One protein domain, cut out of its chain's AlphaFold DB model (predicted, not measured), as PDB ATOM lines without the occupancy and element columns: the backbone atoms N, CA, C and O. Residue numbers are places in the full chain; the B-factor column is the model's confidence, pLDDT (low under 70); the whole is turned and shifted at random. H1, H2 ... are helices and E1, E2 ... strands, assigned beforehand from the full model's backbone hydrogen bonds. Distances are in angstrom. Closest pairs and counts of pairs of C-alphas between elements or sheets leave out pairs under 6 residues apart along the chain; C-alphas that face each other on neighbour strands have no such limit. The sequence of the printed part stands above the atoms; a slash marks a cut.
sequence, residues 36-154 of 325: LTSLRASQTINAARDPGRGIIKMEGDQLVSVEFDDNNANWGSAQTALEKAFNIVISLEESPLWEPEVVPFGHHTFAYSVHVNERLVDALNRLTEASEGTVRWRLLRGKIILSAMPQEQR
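AT A GLANCE: This is residues 36 to 154 of the 325 residues of an uncharacterized protein of Candidatus Hydrogenedentes bacterium ADurb.Bin170 (UniProt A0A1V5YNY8). A small twisted sheet, E3, E5 and E4, has two helices, H1 and H2, side by side over one face, and the hairpin E1 and E2 reaches away from this body as an arm. The printed part has 119 residues, under half of them in named elements, along the chain E1 E2 H1 E3 H2 E4 E5, a mixed class of helices and strands. It is compact, with a radius of gyration of the C-alphas of 15.3 A, and flat, spanning 51 by 39 by 20 A.

IN THESE COORDINATES: E1, residues 55 to 59, begins at C-alpha (8.484, -12.019, -6.990), and E2 is residues 62 to 67. H1, residues 75 to 86, is 16.3 A long; E3 is residues 90 to 94. H2, residues 120 to 130, is 15.2 A long. E4, residues 135 to 140, is 16.1 A long, and E5, residues 143 to 148, 16.0 A, ending at C-alpha (31.025, -11.434, -2.521).

HOW THE PARTS SIT: E1 and E2 form an antiparallel hairpin, with N 57 and O 65 2.9 A apart; E1 is apart from H1. In the mixed sheet, E3 and E5 are parallel, with N 93 and O 146 2.9 A apart, and the hairpin E4 and E5 is antiparallel, with N 147 and O 136 2.8 A apart. H1 and H2 are on the same face, in two layers, helices on one face of a sheet, at heights of 9.5 A and 8.4 A over the sheet. They only just touch, with 3 pairs of C-alphas within 8 A, the closest Phe 86 and Leu 120 at 7.1 A. Every O i to N i+4 pair is within hydrogen-bond range in H1 and H2.

THE WHOLE: The C-alphas of Gly 60 and Arg 141, the two farthest apart, are 51.5 A apart. The printed part has no cut. E3 to H2 is a long link of 25 residues. Residues 51 to 52, 96 to 107 and 150 to 154 of the model have pLDDT under 70.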
ATOM      1  N   LEU A  36      38.032 -28.584 -12.718       92.00
ATOM      2  CA  LEU A  36      37.610 -27.274 -13.229       92.00
ATOM      3  C   LEU A  36      37.380 -27.307 -14.748       92.00
ATOM      4  O   LEU A  36      36.447 -26.693 -15.267       92.00
ATOM      5  N   THR A  37      38.213 -28.061 -15.467       92.56
ATOM      6  CA  THR A  37      38.166 -28.146 -16.934       92.56
ATOM      7  C   THR A  37      37.474 -29.398 -17.456       92.56
ATOM      8  O   THR A  37      37.045 -29.400 -18.614       92.56
ATOM      9  N   SER A  38      37.326 -30.444 -16.638       91.88
ATOM     10  CA  SER A  38      36.740 -31.732 -17.037       91.88
ATOM     11  C   SER A  38      35.301 -31.936 -16.557       91.88
ATOM     12  O   SER A  38      34.528 -32.552 -17.288       91.88
ATOM     13  N   LEU A  39      34.900 -31.365 -15.414       91.62
ATOM     14  CA  LEU A  39      33.529 -31.454 -14.912       91.62
ATOM     15  C   LEU A  39      32.580 -30.638 -15.798       91.62
ATOM     16  O   LEU A  39      32.923 -29.555 -16.292       91.62
ATOM     17  N   ARG A  40      31.393 -31.192 -16.045       93.25
ATOM     18  CA  ARG A  40      30.400 -30.656 -16.979       93.25
ATOM     19  C   ARG A  40      29.052 -30.532 -16.291       93.25
ATOM     20  O   ARG A  40      28.656 -31.438 -15.563       93.25
ATOM     21  N   ALA A  41      28.355 -29.434 -16.556       91.00
ATOM     22  CA  ALA A  41      27.010 -29.227 -16.050       91.00
ATOM     23  C   ALA A  41      26.066 -30.290 -16.619       91.00
ATOM     24  O   ALA A  41      25.960 -30.467 -17.836       91.00
ATOM     25  N   SER A  42      25.362 -30.979 -15.729       87.19
ATOM     26  CA  SER A  42      24.408 -32.036 -16.070       87.19
ATOM     27  C   SER A  42      23.138 -31.502 -16.741       87.19
ATOM     28  O   SER A  42      22.485 -32.215 -17.499       87.19
ATOM     29  N   GLN A  43      22.796 -30.238 -16.486       86.62
ATOM     30  CA  GLN A  43      21.572 -29.600 -16.955       86.62
ATOM     31  C   GLN A  43      21.730 -28.080 -17.022       86.62
ATOM     32  O   GLN A  43      22.597 -27.499 -16.368       86.62
ATOM     33  N   THR A  44      20.856 -27.436 -17.794       91.31
ATOM     34  CA  THR A  44      20.737 -25.976 -17.797       91.31
ATOM     35  C   THR A  44      19.950 -25.521 -16.569       91.31
ATOM     36  O   THR A  44      18.835 -25.993 -16.354       91.31
ATOM     37  N   ILE A  45      20.484 -24.570 -15.802       90.88
ATOM     38  CA  ILE A  45      19.814 -23.994 -14.627       90.88
ATOM     39  C   ILE A  45      19.849 -22.473 -14.729       90.88
ATOM     40  O   ILE A  45      20.922 -21.877 -14.731       90.88
ATOM     41  N   ASN A  46      18.679 -21.835 -14.802       91.31
ATOM     42  CA  ASN A  46      18.570 -20.380 -14.687       91.31
ATOM     43  C   ASN A  46      18.522 -20.008 -13.198       91.31
ATOM     44  O   ASN A  46      17.572 -20.381 -12.508       91.31
ATOM     45  N   ALA A  47      19.535 -19.286 -12.715       90.06
ATOM     46  CA  ALA A  47      19.650 -18.919 -11.307       90.06
ATOM     47  C   ALA A  47      18.537 -17.962 -10.858       90.06
ATOM     48  O   ALA A  47      18.140 -17.995  -9.698       90.06
ATOM     49  N   ALA A  48      17.964 -17.176 -11.772       87.25
ATOM     50  CA  ALA A  48      16.828 -16.317 -11.461       87.25
ATOM     51  C   ALA A  48      15.557 -17.101 -11.103       87.25
ATOM     52  O   ALA A  48      14.666 -16.542 -10.478       87.25
ATOM     53  N   ARG A  49      15.467 -18.390 -11.466       84.19
ATOM     54  CA  ARG A  49      14.323 -19.270 -11.159       84.19
ATOM     55  C   ARG A  49      14.473 -20.026  -9.835       84.19
ATOM     56  O   ARG A  49      13.795 -21.030  -9.623       84.19
ATOM     57  N   ASP A  50      15.371 -19.581  -8.959       74.50
ATOM     58  CA  ASP A  50      15.442 -20.069  -7.583       74.50
ATOM     59  C   ASP A  50      14.116 -19.750  -6.858       74.50
ATOM     60  O   ASP A  50      13.745 -18.576  -6.793       74.50
ATOM     61  N   PRO A  51      13.388 -20.746  -6.305       63.84
ATOM     62  CA  PRO A  51      12.123 -20.525  -5.602       63.84
ATOM     63  C   PRO A  51      12.195 -19.446  -4.515       63.84
ATOM     64  O   PRO A  51      11.207 -18.751  -4.289       63.84
ATOM     65  N   GLY A  52      13.359 -19.261  -3.880       67.44
ATOM     66  CA  GLY A  52      13.572 -18.220  -2.871       67.44
ATOM     67  C   GLY A  52      13.665 -16.791  -3.422       67.44
ATOM     68  O   GLY A  52      13.794 -15.850  -2.641       67.44
ATOM     69  N   ARG A  53      13.637 -16.605  -4.749       70.69
ATOM     70  CA  ARG A  53      13.805 -15.306  -5.422       70.69
ATOM     71  C   ARG A  53      12.632 -14.884  -6.291       70.69
ATOM     72  O   ARG A  53      12.661 -13.782  -6.826       70.69
ATOM     73  N   GLY A  54      11.593 -15.704  -6.395       71.50
ATOM     74  CA  GLY A  54      10.392 -15.327  -7.128       71.50
ATOM     75  C   GLY A  54       9.716 -14.091  -6.531       71.50
ATOM     76  O   GLY A  54       9.565 -13.976  -5.315       71.50
ATOM     77  N   ILE A  55       9.291 -13.169  -7.388       78.12
ATOM     78  CA  ILE A  55       8.484 -12.019  -6.990       78.12
ATOM     79  C   ILE A  55       7.051 -12.513  -6.830       78.12
ATOM     80  O   ILE A  55       6.383 -12.870  -7.801       78.12
ATOM     81  N   ILE A  56       6.588 -12.552  -5.584       82.25
ATOM     82  CA  ILE A  56       5.209 -12.893  -5.251       82.25
ATOM     83  C   ILE A  56       4.301 -11.730  -5.659       82.25
ATOM     84  O   ILE A  56       4.411 -10.626  -5.123       82.25
ATOM     85  N   LYS A  57       3.373 -11.986  -6.584       82.62
ATOM     86  CA  LYS A  57       2.296 -11.056  -6.924       82.62
ATOM     87  C   LYS A  57       1.030 -11.414  -6.166       82.62
ATOM     88  O   LYS A  57       0.466 -12.494  -6.354       82.62
ATOM     89  N   MET A  58       0.585 -10.467  -5.345       89.62
ATOM     90  CA  MET A  58      -0.663 -10.540  -4.595       89.62
ATOM     91  C   MET A  58      -1.710  -9.612  -5.221       89.62
ATOM     92  O   MET A  58      -1.394  -8.474  -5.565       89.62
ATOM     93  N   GLU A  59      -2.958 -10.065  -5.312       88.81
ATOM     94  CA  GLU A  59      -4.125  -9.201  -5.522       88.81
ATOM     95  C   GLU A  59      -4.984  -9.244  -4.254       88.81
ATOM     96  O   GLU A  59      -5.585 -10.268  -3.919       88.81
ATOM     97  N   GLY A  60      -4.992  -8.140  -3.500       89.06
ATOM     98  CA  GLY A  60      -5.500  -8.149  -2.127       89.06
ATOM     99  C   GLY A  60      -4.706  -9.140  -1.269       89.06
ATOM    100  O   GLY A  60      -3.480  -9.073  -1.228       89.06
ATOM    101  N   ASP A  61      -5.408 -10.087  -0.645       89.50
ATOM    102  CA  ASP A  61      -4.812 -11.128   0.205       89.50
ATOM    103  C   ASP A  61      -4.559 -12.460  -0.537       89.50
ATOM    104  O   ASP A  61      -4.201 -13.460   0.087       89.50
ATOM    105  N   GLN A  62      -4.749 -12.517  -1.861       87.38
ATOM    106  CA  GLN A  62      -4.555 -13.741  -2.648       87.38
ATOM    107  C   GLN A  62      -3.250 -13.732  -3.444       87.38
ATOM    108  O   GLN A  62      -2.955 -12.776  -4.157       87.38
ATOM    109  N   LEU A  63      -2.510 -14.845  -3.371       88.12
ATOM    110  CA  LEU A  63      -1.369 -15.122  -4.241       88.12
ATOM    111  C   LEU A  63      -1.863 -15.422  -5.658       88.12
ATOM    112  O   LEU A  63      -2.523 -16.437  -5.881       88.12
ATOM    113  N   VAL A  64      -1.513 -14.558  -6.608       90.56
ATOM    114  CA  VAL A  64      -1.914 -14.682  -8.018       90.56
ATOM    115  C   VAL A  64      -0.837 -15.378  -8.838       90.56
ATOM    116  O   VAL A  64      -1.139 -16.243  -9.658       90.56
ATOM    117  N   SER A  65       0.430 -15.011  -8.635       84.25
ATOM    118  CA  SER A  65       1.551 -15.610  -9.362       84.25
ATOM    119  C   SER A  65       2.886 -15.404  -8.649       84.25
ATOM    120  O   SER A  65       3.003 -14.596  -7.726       84.25
ATOM    121  N   VAL A  66       3.893 -16.155  -9.094       82.50
ATOM    122  CA  VAL A  66       5.297 -15.967  -8.729       82.50
ATOM    123  C   VAL A  66       6.075 -15.741 -10.020       82.50
ATOM    124  O   VAL A  66       6.106 -16.617 -10.885       82.50
ATOM    125  N   GLU A  67       6.663 -14.558 -10.167       82.38
ATOM    126  CA  GLU A  67       7.400 -14.151 -11.367       82.38
ATOM    127  C   GLU A  67       8.915 -14.225 -11.151       82.38
ATOM    128  O   GLU A  67       9.408 -14.018 -10.044       82.38
ATOM    129  N   PHE A  68       9.664 -14.520 -12.217       80.75
ATOM    130  CA  PHE A  68      11.121 -14.655 -12.178       80.75
ATOM    131  C   PHE A  68      11.740 -13.871 -13.336       80.75
ATOM    132  O   PHE A  68      11.816 -14.380 -14.455       80.75
ATOM    133  N   ASP A  69      12.164 -12.637 -13.067       80.38
ATOM    134  CA  ASP A  69      12.857 -11.807 -14.056       80.38
ATOM    135  C   ASP A  69      14.249 -12.365 -14.362       80.38
ATOM    136  O   ASP A  69      14.970 -12.781 -13.459       80.38
ATOM    137  N   ASP A  70      14.675 -12.316 -15.626       78.75
ATOM    138  CA  ASP A  70      15.974 -12.870 -16.038       78.75
ATOM    139  C   ASP A  70      17.174 -12.186 -15.352       78.75
ATOM    140  O   ASP A  70      18.219 -12.811 -15.191       78.75
ATOM    141  N   ASN A  71      17.008 -10.946 -14.878       82.94
ATOM    142  CA  ASN A  71      18.004 -10.182 -14.116       82.94
ATOM    143  C   ASN A  71      17.820 -10.300 -12.596       82.94
ATOM    144  O   ASN A  71      18.116  -9.351 -11.886       82.94
ATOM    145  N   ASN A  72      17.296 -11.411 -12.080       85.50
ATOM    146  CA  ASN A  72      17.006 -11.565 -10.647       85.50
ATOM    147  C   ASN A  72      17.939 -12.561  -9.927       85.50
ATOM    148  O   ASN A  72      17.745 -12.884  -8.751       85.50
ATOM    149  N   ALA A  73      18.971 -13.066 -10.611       87.62
ATOM    150  CA  ALA A  73      19.983 -13.874  -9.945       87.62
ATOM    151  C   ALA A  73      20.868 -12.985  -9.065       87.62
ATOM    152  O   ALA A  73      21.209 -11.871  -9.425       87.62
ATOM    153  N   ASN A  74      21.266 -13.501  -7.918       84.81
ATOM    154  CA  ASN A  74      22.246 -12.934  -6.993       84.81
ATOM    155  C   ASN A  74      23.253 -14.029  -6.632       84.81
ATOM    156  O   ASN A  74      23.100 -15.192  -7.020       84.81
ATOM    157  N   TRP A  75      24.247 -13.672  -5.829       83.25
ATOM    158  CA  TRP A  75      25.318 -14.577  -5.423       83.25
ATOM    159  C   TRP A  75      24.818 -15.899  -4.791       83.25
ATOM    160  O   TRP A  75      25.305 -16.962  -5.170       83.25
ATOM    161  N   GLY A  76      23.797 -15.871  -3.923       83.06
ATOM    162  CA  GLY A  76      23.247 -17.072  -3.275       83.06
ATOM    163  C   GLY A  76      22.465 -17.986  -4.229       83.06
ATOM    164  O   GLY A  76      22.656 -19.205  -4.242       83.06
ATOM    165  N   SER A  77      21.630 -17.416  -5.103       86.81
ATOM    166  CA  SER A  77      20.941 -18.207  -6.139       86.81
ATOM    167  C   SER A  77      21.910 -18.742  -7.202       86.81
ATOM    168  O   SER A  77      21.720 -19.836  -7.730       86.81
ATOM    169  N   ALA A  78      22.980 -17.995  -7.508       90.75
ATOM    170  CA  ALA A  78      24.020 -18.419  -8.440       90.75
ATOM    171  C   ALA A  78      24.852 -19.576  -7.870       90.75
ATOM    172  O   ALA A  78      25.107 -20.541  -8.589       90.75
ATOM    173  N   GLN A  79      25.199 -19.527  -6.575       89.62
ATOM    174  CA  GLN A  79      25.768 -20.674  -5.863       89.62
ATOM    175  C   GLN A  79      24.853 -21.889  -6.013       89.62
ATOM    176  O   GLN A  79      25.304 -22.935  -6.467       89.62
ATOM    177  N   THR A  80      23.567 -21.745  -5.687       87.31
ATOM    178  CA  THR A  80      22.602 -22.851  -5.753       87.31
ATOM    179  C   THR A  80      22.507 -23.433  -7.168       87.31
ATOM    180  O   THR A  80      22.454 -24.651  -7.339       87.31
ATOM    181  N   ALA A  81      22.524 -22.585  -8.201       90.38
ATOM    182  CA  ALA A  81      22.535 -23.027  -9.592       90.38
ATOM    183  C   ALA A  81      23.811 -23.805  -9.954       90.38
ATOM    184  O   ALA A  81      23.719 -24.843 -10.606       90.38
ATOM    185  N   LEU A  82      24.986 -23.351  -9.507       92.81
ATOM    186  CA  LEU A  82      26.256 -24.052  -9.708       92.81
ATOM    187  C   LEU A  82      26.293 -25.398  -8.971       92.81
ATOM    188  O   LEU A  82      26.601 -26.419  -9.588       92.81
ATOM    189  N   GLU A  83      25.935 -25.416  -7.685       88.94
ATOM    190  CA  GLU A  83      25.892 -26.633  -6.864       88.94
ATOM    191  C   GLU A  83      24.972 -27.681  -7.503       88.94
ATOM    192  O   GLU A  83      25.381 -28.827  -7.678       88.94
ATOM    193  N   LYS A  84      23.777 -27.285  -7.963       86.81
ATOM    194  CA  LYS A  84      22.831 -28.194  -8.636       86.81
ATOM    195  C   LYS A  84      23.279 -28.630 -10.032       86.81
ATOM    196  O   LYS A  84      23.016 -29.764 -10.424       86.81
ATOM    197  N   ALA A  85      23.899 -27.747 -10.816       89.81
ATOM    198  CA  ALA A  85      24.281 -28.070 -12.191       89.81
ATOM    199  C   ALA A  85      25.471 -29.036 -12.237       89.81
ATOM    200  O   ALA A  85      25.490 -29.950 -13.066       89.81
ATOM    201  N   PHE A  86      26.441 -28.845 -11.342       89.12
ATOM    202  CA  PHE A  86      27.695 -29.598 -11.311       89.12
ATOM    203  C   PHE A  86      27.744 -30.683 -10.230       89.12
ATOM    204  O   PHE A  86      28.649 -31.512 -10.267       89.12
ATOM    205  N   ASN A  87      26.776 -30.699  -9.310       84.25
ATOM    206  CA  ASN A  87      26.745 -31.578  -8.141       84.25
ATOM    207  C   ASN A  87      28.040 -31.482  -7.315       84.25
ATOM    208  O   ASN A  87      28.805 -32.440  -7.198       84.25
ATOM    209  N   ILE A  88      28.300 -30.266  -6.836       85.38
ATOM    210  CA  ILE A  88      29.471 -29.860  -6.048       85.38
ATOM    211  C   ILE A  88      29.012 -29.076  -4.818       85.38
ATOM    212  O   ILE A  88      27.869 -28.622  -4.755       85.38
ATOM    213  N   VAL A  89      29.924 -28.854  -3.872       84.94
ATOM    214  CA  VAL A  89      29.685 -28.000  -2.704       84.94
ATOM    215  C   VAL A  89      30.540 -26.739  -2.800       84.94
ATOM    216  O   VAL A  89      31.735 -26.815  -3.100       84.94
ATOM    217  N   ILE A  90      29.936 -25.582  -2.539       88.69
ATOM    218  CA  ILE A  90      30.586 -24.278  -2.643       88.69
ATOM    219  C   ILE A  90      30.564 -23.581  -1.279       88.69
ATOM    220  O   ILE A  90      29.517 -23.445  -0.645       88.69
ATOM    221  N   SER A  91      31.731 -23.114  -0.837       91.38
ATOM    222  CA  SER A  91      31.866 -22.250   0.337       91.38
ATOM    223  C   SER A  91      31.683 -20.782  -0.032       91.38
ATOM    224  O   SER A  91      31.909 -20.376  -1.174       91.38
ATOM    225  N   LEU A  92      31.305 -19.976   0.952       88.62
ATOM    226  CA  LEU A  92      30.877 -18.601   0.752       88.62
ATOM    227  C   LEU A  92      31.572 -17.630   1.698       88.62
ATOM    228  O   LEU A  92      31.767 -17.924   2.878       88.62
ATOM    229  N   GLU A  93      31.880 -16.440   1.199       89.06
ATOM    230  CA  GLU A  93      32.429 -15.352   2.001       89.06
ATOM    231  C   GLU A  93      31.841 -14.010   1.582       89.06
ATOM    232  O   GLU A  93      31.837 -13.673   0.401       89.06
ATOM    233  N   GLU A  94      31.409 -13.211   2.547       80.62
ATOM    234  CA  GLU A  94      30.989 -11.832   2.331       80.62
ATOM    235  C   GLU A  94      32.012 -10.859   2.920       80.62
ATOM    236  O   GLU A  94      32.558 -11.064   4.007       80.62
ATOM    237  N   SER A  95      32.255  -9.764   2.203       70.88
ATOM    238  CA  SER A  95      32.955  -8.610   2.760       70.88
ATOM    239  C   SER A  95      31.978  -7.722   3.539       70.88
ATOM    240  O   SER A  95      30.840  -7.549   3.091       70.88
ATOM    241  N   PRO A  96      32.388  -7.105   4.663       61.84
ATOM    242  CA  PRO A  96      31.578  -6.077   5.304       61.84
ATOM    243  C   PRO A  96      31.346  -4.910   4.337       61.84
ATOM    244  O   PRO A  96      32.271  -4.189   3.965       61.84
ATOM    245  N   LEU A  97      30.087  -4.737   3.932       58.53
ATOM    246  CA  LEU A  97      29.605  -3.547   3.240       58.53
ATOM    247  C   LEU A  97      29.633  -2.393   4.237       58.53
ATOM    248  O   LEU A  97      28.775  -2.298   5.110       58.53
ATOM    249  N   TRP A  98      30.645  -1.540   4.142       49.00
ATOM    250  CA  TRP A  98      30.801  -0.410   5.060       49.00
ATOM    251  C   TRP A  98      30.030   0.842   4.638       49.00
ATOM    252  O   TRP A  98      30.328   1.940   5.105       49.00
ATOM    253  N   GLU A  99      29.029   0.687   3.775       50.09
ATOM    254  CA  GLU A  99      28.146   1.777   3.386       50.09
ATOM    255  C   GLU A  99      26.702   1.436   3.785       50.09
ATOM    256  O   GLU A  99      26.123   0.490   3.248       50.09
ATOM    257  N   PRO A 100      26.102   2.191   4.727       40.69
ATOM    258  CA  PRO A 100      24.715   2.015   5.173       40.69
ATOM    259  C   PRO A 100      23.678   2.083   4.042       40.69
ATOM    260  O   PRO A 100      22.563   1.585   4.206       40.69
ATOM    261  N   GLU A 101      24.056   2.702   2.923       42.62
ATOM    262  CA  GLU A 101      23.242   2.952   1.731       42.62
ATOM    263  C   GLU A 101      23.442   1.894   0.633       42.62
ATOM    264  O   GLU A 101      22.659   1.837  -0.316       42.62
ATOM    265  N   VAL A 102      24.451   1.022   0.761       44.53
ATOM    266  CA  VAL A 102      24.691  -0.053  -0.203       44.53
ATOM    267  C   VAL A 102      23.769  -1.214   0.127       44.53
ATOM    268  O   VAL A 102      23.785  -1.782   1.223       44.53
ATOM    269  N   VAL A 103      22.921  -1.536  -0.845       46.78
ATOM    270  CA  VAL A 103      21.994  -2.661  -0.798       46.78
ATOM    271  C   VAL A 103      22.767  -3.905  -0.336       46.78
ATOM    272  O   VAL A 103      23.831  -4.174  -0.897       46.78
ATOM    273  N   PRO A 104      22.300  -4.658   0.685       53.69
ATOM    274  CA  PRO A 104      23.003  -5.855   1.139       53.69
ATOM    275  C   PRO A 104      23.372  -6.736  -0.059       53.69
ATOM    276  O   PRO A 104      22.584  -6.827  -0.998       53.69
ATOM    277  N   PHE A 105      24.533  -7.395  -0.048       49.97
ATOM    278  CA  PHE A 105      25.080  -8.116  -1.212       49.97
ATOM    279  C   PHE A 105      24.080  -9.067  -1.893       49.97
ATOM    280  O   PHE A 105      24.129  -9.289  -3.102       49.97
ATOM    281  N   GLY A 106      23.109  -9.577  -1.130       53.22
ATOM    282  CA  GLY A 106      21.961 -10.331  -1.624       53.22
ATOM    283  C   GLY A 106      20.986  -9.583  -2.548       53.22
ATOM    284  O   GLY A 106      20.042 -10.223  -3.005       53.22
ATOM    285  N   HIS A 107      21.167  -8.296  -2.835       60.66
ATOM    286  CA  HIS A 107      20.272  -7.491  -3.674       60.66
ATOM    287  C   HIS A 107      20.923  -6.952  -4.952       60.66
ATOM    288  O   HIS A 107      20.203  -6.446  -5.813       60.66
ATOM    289  N   HIS A 108      22.246  -7.078  -5.113       74.69
ATOM    290  CA  HIS A 108      22.847  -6.918  -6.434       74.69
ATOM    291  C   HIS A 108      22.396  -8.092  -7.290       74.69
ATOM    292  O   HIS A 108      22.688  -9.252  -6.981       74.69
ATOM    293  N   THR A 109      21.625  -7.773  -8.323       85.19
ATOM    294  CA  THR A 109      21.043  -8.765  -9.207       85.19
ATOM    295  C   THR A 109      21.620  -8.652 -10.610       85.19
ATOM    296  O   THR A 109      22.006  -7.575 -11.058       85.19
ATOM    297  N   PHE A 110      21.752  -9.793 -11.272       89.19
ATOM    298  CA  PHE A 110      22.356  -9.931 -12.589       89.19
ATOM    299  C   PHE A 110      21.717 -11.106 -13.335       89.19
ATOM    300  O   PHE A 110      21.064 -11.966 -12.737       89.19
ATOM    301  N   ALA A 111      21.898 -11.157 -14.654       91.88
ATOM    302  CA  ALA A 111      21.512 -12.325 -15.436       91.88
ATOM    303  C   ALA A 111      22.545 -13.437 -15.266       91.88
ATOM    304  O   ALA A 111      23.719 -13.264 -15.593       91.88
ATOM    305  N   TYR A 112      22.109 -14.606 -14.801       94.19
ATOM    306  CA  TYR A 112      22.986 -15.767 -14.714       94.19
ATOM    307  C   TYR A 112      22.236 -17.077 -14.918       94.19
ATOM    308  O   TYR A 112      21.186 -17.342 -14.332       94.19
ATOM    309  N   SER A 113      22.818 -17.935 -15.744       94.00
ATOM    310  CA  SER A 113      22.371 -19.309 -15.934       94.00
ATOM    311  C   SER A 113      23.585 -20.192 -16.149       94.00
ATOM    312  O   SER A 113      24.567 -19.726 -16.707       94.00
ATOM    313  N   VAL A 114      23.527 -21.454 -15.748       94.81
ATOM    314  CA  VAL A 114      24.504 -22.481 -16.129       94.81
ATOM    315  C   VAL A 114      23.937 -23.230 -17.328       94.81
ATOM    316  O   VAL A 114      22.753 -23.567 -17.316       94.81
ATOM    317  N   HIS A 115      24.736 -23.476 -18.365       93.94
ATOM    318  CA  HIS A 115      24.284 -24.211 -19.551       93.94
ATOM    319  C   HIS A 115      24.645 -25.692 -19.463       93.94
ATOM    320  O   HIS A 115      25.692 -26.055 -18.939       93.94
ATOM    321  N   VAL A 116      23.807 -26.567 -20.026       92.62
ATOM    322  CA  VAL A 116      24.137 -27.995 -20.150       92.62
ATOM    323  C   VAL A 116      25.479 -28.198 -20.864       92.62
ATOM    324  O   VAL A 116      25.780 -27.521 -21.846       92.62
ATOM    325  N   ASN A 117      26.283 -29.147 -20.379       92.88
ATOM    326  CA  ASN A 117      27.641 -29.436 -20.854       92.88
ATOM    327  C   ASN A 117      28.639 -28.268 -20.750       92.88
ATOM    328  O   ASN A 117      29.753 -28.372 -21.269       92.88
ATOM    329  N   GLU A 118      28.296 -27.172 -20.074       95.06
ATOM    330  CA  GLU A 118      29.261 -26.125 -19.756       95.06
ATOM    331  C   GLU A 118      30.326 -26.661 -18.798       95.06
ATOM    332  O   GLU A 118      30.052 -27.516 -17.952       95.06
ATOM    333  N   ARG A 119      31.562 -26.182 -18.939       96.25
ATOM    334  CA  ARG A 119      32.660 -26.551 -18.041       96.25
ATOM    335  C   ARG A 119      32.552 -25.748 -16.754       96.25
ATOM    336  O   ARG A 119      32.232 -24.565 -16.806       96.25
ATOM    337  N   LEU A 120      32.892 -26.355 -15.620       95.81
ATOM    338  CA  LEU A 120      32.815 -25.683 -14.321       95.81
ATOM    339  C   LEU A 120      33.580 -24.348 -14.302       95.81
ATOM    340  O   LEU A 120      33.037 -23.336 -13.871       95.81
ATOM    341  N   VAL A 121      34.805 -24.323 -14.832       97.19
ATOM    342  CA  VAL A 121      35.610 -23.094 -14.919       97.19
ATOM    343  C   VAL A 121      34.950 -22.001 -15.763       97.19
ATOM    344  O   VAL A 121      35.039 -20.829 -15.408       97.19
ATOM    345  N   ASP A 122      34.263 -22.367 -16.848       98.06
ATOM    346  CA  ASP A 122      33.604 -21.396 -17.726       98.06
ATOM    347  C   ASP A 122      32.380 -20.799 -17.018       98.06
ATOM    348  O   ASP A 122      32.211 -19.582 -17.015       98.06
ATOM    349  N   ALA A 123      31.591 -21.632 -16.329       97.38
ATOM    350  CA  ALA A 123      30.446 -21.177 -15.542       97.38
ATOM    351  C   ALA A 123      30.867 -20.246 -14.389       97.38
ATOM    352  O   ALA A 123      30.203 -19.239 -14.135       97.38
ATOM    353  N   LEU A 124      31.977 -20.560 -13.710       97.38
ATOM    354  CA  LEU A 124      32.544 -19.745 -12.632       97.38
ATOM    355  C   LEU A 124      33.102 -18.408 -13.144       97.38
ATOM    356  O   LEU A 124      32.827 -17.364 -12.558       97.38
ATOM    357  N   ASN A 125      33.839 -18.410 -14.258       97.50
ATOM    358  CA  ASN A 125      34.336 -17.175 -14.873       97.50
ATOM    359  C   ASN A 125      33.186 -16.291 -15.362       97.50
ATOM    360  O   ASN A 125      33.176 -15.091 -15.097       97.50
ATOM    361  N   ARG A 126      32.169 -16.895 -15.980       96.38
ATOM    362  CA  ARG A 126      30.970 -16.189 -16.428       96.38
ATOM    363  C   ARG A 126      30.163 -15.604 -15.272       96.38
ATOM    364  O   ARG A 126      29.554 -14.558 -15.449       96.38
ATOM    365  N   LEU A 127      30.175 -16.226 -14.090       95.06
ATOM    366  CA  LEU A 127      29.593 -15.632 -12.881       95.06
ATOM    367  C   LEU A 127      30.342 -14.357 -12.477       95.06
ATOM    368  O   LEU A 127      29.719 -13.342 -12.167       95.06
ATOM    369  N   THR A 128      31.675 -14.386 -12.505       93.50
ATOM    370  CA  THR A 128      32.483 -13.193 -12.230       93.50
ATOM    371  C   THR A 128      32.238 -12.092 -13.258       93.50
ATOM    372  O   THR A 128      32.096 -10.939 -12.870       93.50
ATOM    373  N   GLU A 129      32.111 -12.426 -14.541       93.88
ATOM    374  CA  GLU A 129      31.781 -11.457 -15.594       93.88
ATOM    375  C   GLU A 129      30.362 -10.887 -15.439       93.88
ATOM    376  O   GLU A 129      30.190  -9.671 -15.442       93.88
ATOM    377  N   ALA A 130      29.354 -11.744 -15.246       92.12
ATOM    378  CA  ALA A 130      27.952 -11.341 -15.119       92.12
ATOM    379  C   ALA A 130      27.680 -10.486 -13.874       92.12
ATOM    380  O   ALA A 130      26.783  -9.651 -13.883       92.12
ATOM    381  N   SER A 131      28.460 -10.689 -12.812       89.06
ATOM    382  CA  SER A 131      28.404  -9.892 -11.584       89.06
ATOM    383  C   SER A 131      29.337  -8.674 -11.608       89.06
ATOM    384  O   SER A 131      29.555  -8.060 -10.564       89.06
ATOM    385  N   GLU A 132      29.936  -8.352 -12.759       88.44
ATOM    386  CA  GLU A 132      30.880  -7.237 -12.936       88.44
ATOM    387  C   GLU A 132      32.056  -7.267 -11.938       88.44
ATOM    388  O   GLU A 132      32.569  -6.247 -11.479       88.44
ATOM    389  N   GLY A 133      32.501  -8.472 -11.575       85.88
ATOM    390  CA  GLY A 133      33.615  -8.702 -10.659       85.88
ATOM    391  C   GLY A 133      33.264  -8.622  -9.172       85.88
ATOM    392  O   GLY A 133      34.177  -8.767  -8.346       85.88
ATOM    393  N   THR A 134      31.989  -8.421  -8.824       84.62
ATOM    394  CA  THR A 134      31.520  -8.383  -7.428       84.62
ATOM    395  C   THR A 134      31.441  -9.772  -6.794       84.62
ATOM    396  O   THR A 134      31.654  -9.912  -5.591       84.62
ATOM    397  N   VAL A 135      31.231 -10.828  -7.588       88.56
ATOM    398  CA  VAL A 135      31.389 -12.220  -7.146       88.56
ATOM    399  C   VAL A 135      32.655 -12.794  -7.767       88.56
ATOM    400  O   VAL A 135      32.770 -12.935  -8.985       88.56
ATOM    401  N   ARG A 136      33.627 -13.161  -6.932       90.06
ATOM    402  CA  ARG A 136      34.880 -13.793  -7.379       90.06
ATOM    403  C   ARG A 136      34.986 -15.197  -6.825       90.06
ATOM    404  O   ARG A 136      34.517 -15.460  -5.723       90.06
ATOM    405  N   TRP A 137      35.639 -16.083  -7.566       93.69
ATOM    406  CA  TRP A 137      35.816 -17.467  -7.153       93.69
ATOM    407  C   TRP A 137      37.293 -17.822  -6.960       93.69
ATOM    408  O   TRP A 137      38.179 -17.239  -7.591       93.69
ATOM    409  N   ARG A 138      37.565 -18.777  -6.068       93.31
ATOM    410  CA  ARG A 138      38.892 -19.373  -5.853       93.31
ATOM    411  C   ARG A 138      38.752 -20.872  -5.609       93.31
ATOM    412  O   ARG A 138      37.760 -21.300  -5.026       93.31
ATOM    413  N   LEU A 139      39.758 -21.648  -6.010       93.56
ATOM    414  CA  LEU A 139      39.912 -23.041  -5.594       93.56
ATOM    415  C   LEU A 139      41.017 -23.118  -4.537       93.56
ATOM    416  O   LEU A 139      42.174 -22.845  -4.848       93.56
ATOM    417  N   LEU A 140      40.671 -23.487  -3.303       91.06
ATOM    418  CA  LEU A 140      41.625 -23.661  -2.204       91.06
ATOM    419  C   LEU A 140      41.369 -24.994  -1.507       91.06
ATOM    420  O   LEU A 140      40.249 -25.258  -1.083       91.06
ATOM    421  N   ARG A 141      42.407 -25.833  -1.379       86.88
ATOM    422  CA  ARG A 141      42.343 -27.134  -0.675       86.88
ATOM    423  C   ARG A 141      41.153 -28.004  -1.122       86.88
ATOM    424  O   ARG A 141      40.451 -28.590  -0.304       86.88
ATOM    425  N   GLY A 142      40.889 -28.026  -2.429       86.62
ATOM    426  CA  GLY A 142      39.778 -28.777  -3.012       86.62
ATOM    427  C   GLY A 142      38.380 -28.202  -2.742       86.62
ATOM    428  O   GLY A 142      37.385 -28.885  -2.966       86.62
ATOM    429  N   LYS A 143      38.275 -26.959  -2.260       88.38
ATOM    430  CA  LYS A 143      37.007 -26.247  -2.048       88.38
ATOM    431  C   LYS A 143      36.910 -25.053  -2.987       88.38
ATOM    432  O   LYS A 143      37.833 -24.239  -3.065       88.38
ATOM    433  N   ILE A 144      35.777 -24.932  -3.672       93.06
ATOM    434  CA  ILE A 144      35.430 -23.717  -4.414       93.06
ATOM    435  C   ILE A 144      34.851 -22.720  -3.420       93.06
ATOM    436  O   ILE A 144      33.955 -23.058  -2.648       93.06
ATOM    437  N   ILE A 145      35.367 -21.498  -3.448       92.62
ATOM    438  CA  ILE A 145      34.954 -20.417  -2.558       92.62
ATOM    439  C   ILE A 145      34.464 -19.268  -3.422       92.62
ATOM    440  O   ILE A 145      35.227 -18.778  -4.256       92.62
ATOM    441  N   LEU A 146      33.218 -18.842  -3.220       92.25
ATOM    442  CA  LEU A 146      32.676 -17.617  -3.799       92.25
ATOM    443  C   LEU A 146      32.769 -16.494  -2.766       92.25
ATOM    444  O   LEU A 146      32.173 -16.573  -1.694       92.25
ATOM    445  N   SER A 147      33.512 -15.446  -3.103       88.38
ATOM    446  CA  SER A 147      33.619 -14.231  -2.302       88.38
ATOM    447  C   SER A 147      32.777 -13.124  -2.935       88.38
ATOM    448  O   SER A 147      33.052 -12.713  -4.065       88.38
ATOM    449  N   ALA A 148      31.789 -12.629  -2.197       83.12
ATOM    450  CA  ALA A 148      31.025 -11.434  -2.521       83.12
ATOM    451  C   ALA A 148      31.770 -10.200  -1.983       83.12
ATOM    452  O   ALA A 148      31.965 -10.044  -0.774       83.12
ATOM    453  N   MET A 149      32.253  -9.353  -2.889       75.12
ATOM    454  CA  MET A 149      33.112  -8.210  -2.584       75.12
ATOM    455  C   MET A 149      32.634  -6.963  -3.315       75.12
ATOM    456  O   MET A 149      32.255  -7.066  -4.485       75.12
ATOM    457  N   PRO A 150      32.668  -5.780  -2.672       68.06
ATOM    458  CA  PRO A 150      32.352  -4.539  -3.366       68.06
ATOM    459  C   PRO A 150      33.299  -4.357  -4.556       68.06
ATOM    460  O   PRO A 150      34.452  -4.798  -4.525       68.06
ATOM    461  N   GLN A 151      32.794  -3.720  -5.614       62.88
ATOM    462  CA  GLN A 151      33.568  -3.449  -6.827       62.88
ATOM    463  C   GLN A 151      34.833  -2.639  -6.499       62.88
ATOM    464  O   GLN A 151      35.915  -2.938  -7.009       62.88
ATOM    465  N   GLU A 152      34.708  -1.697  -5.564       62.88
ATOM    466  CA  GLU A 152      35.803  -0.930  -4.983       62.88
ATOM    467  C   GLU A 152      36.087  -1.433  -3.562       62.88
ATOM    468  O   GLU A 152      35.350  -1.168  -2.612       62.88
ATOM    469  N   GLN A 153      37.166  -2.203  -3.400       60.47
ATOM    470  CA  GLN A 153      37.630  -2.582  -2.071       60.47
ATOM    471  C   GLN A 153      38.299  -1.366  -1.427       60.47
ATOM    472  O   GLN A 153      39.322  -0.887  -1.917       60.47
ATOM    473  N   ARG A 154      37.740  -0.876  -0.317       58.16
ATOM    474  CA  ARG A 154      38.372   0.193   0.458       58.16
ATOM    475  C   ARG A 154      39.757  -0.260   0.918       58.16
ATOM    476  O   ARG A 154      39.908  -1.333   1.507       58.16
TER     477      ARG A 154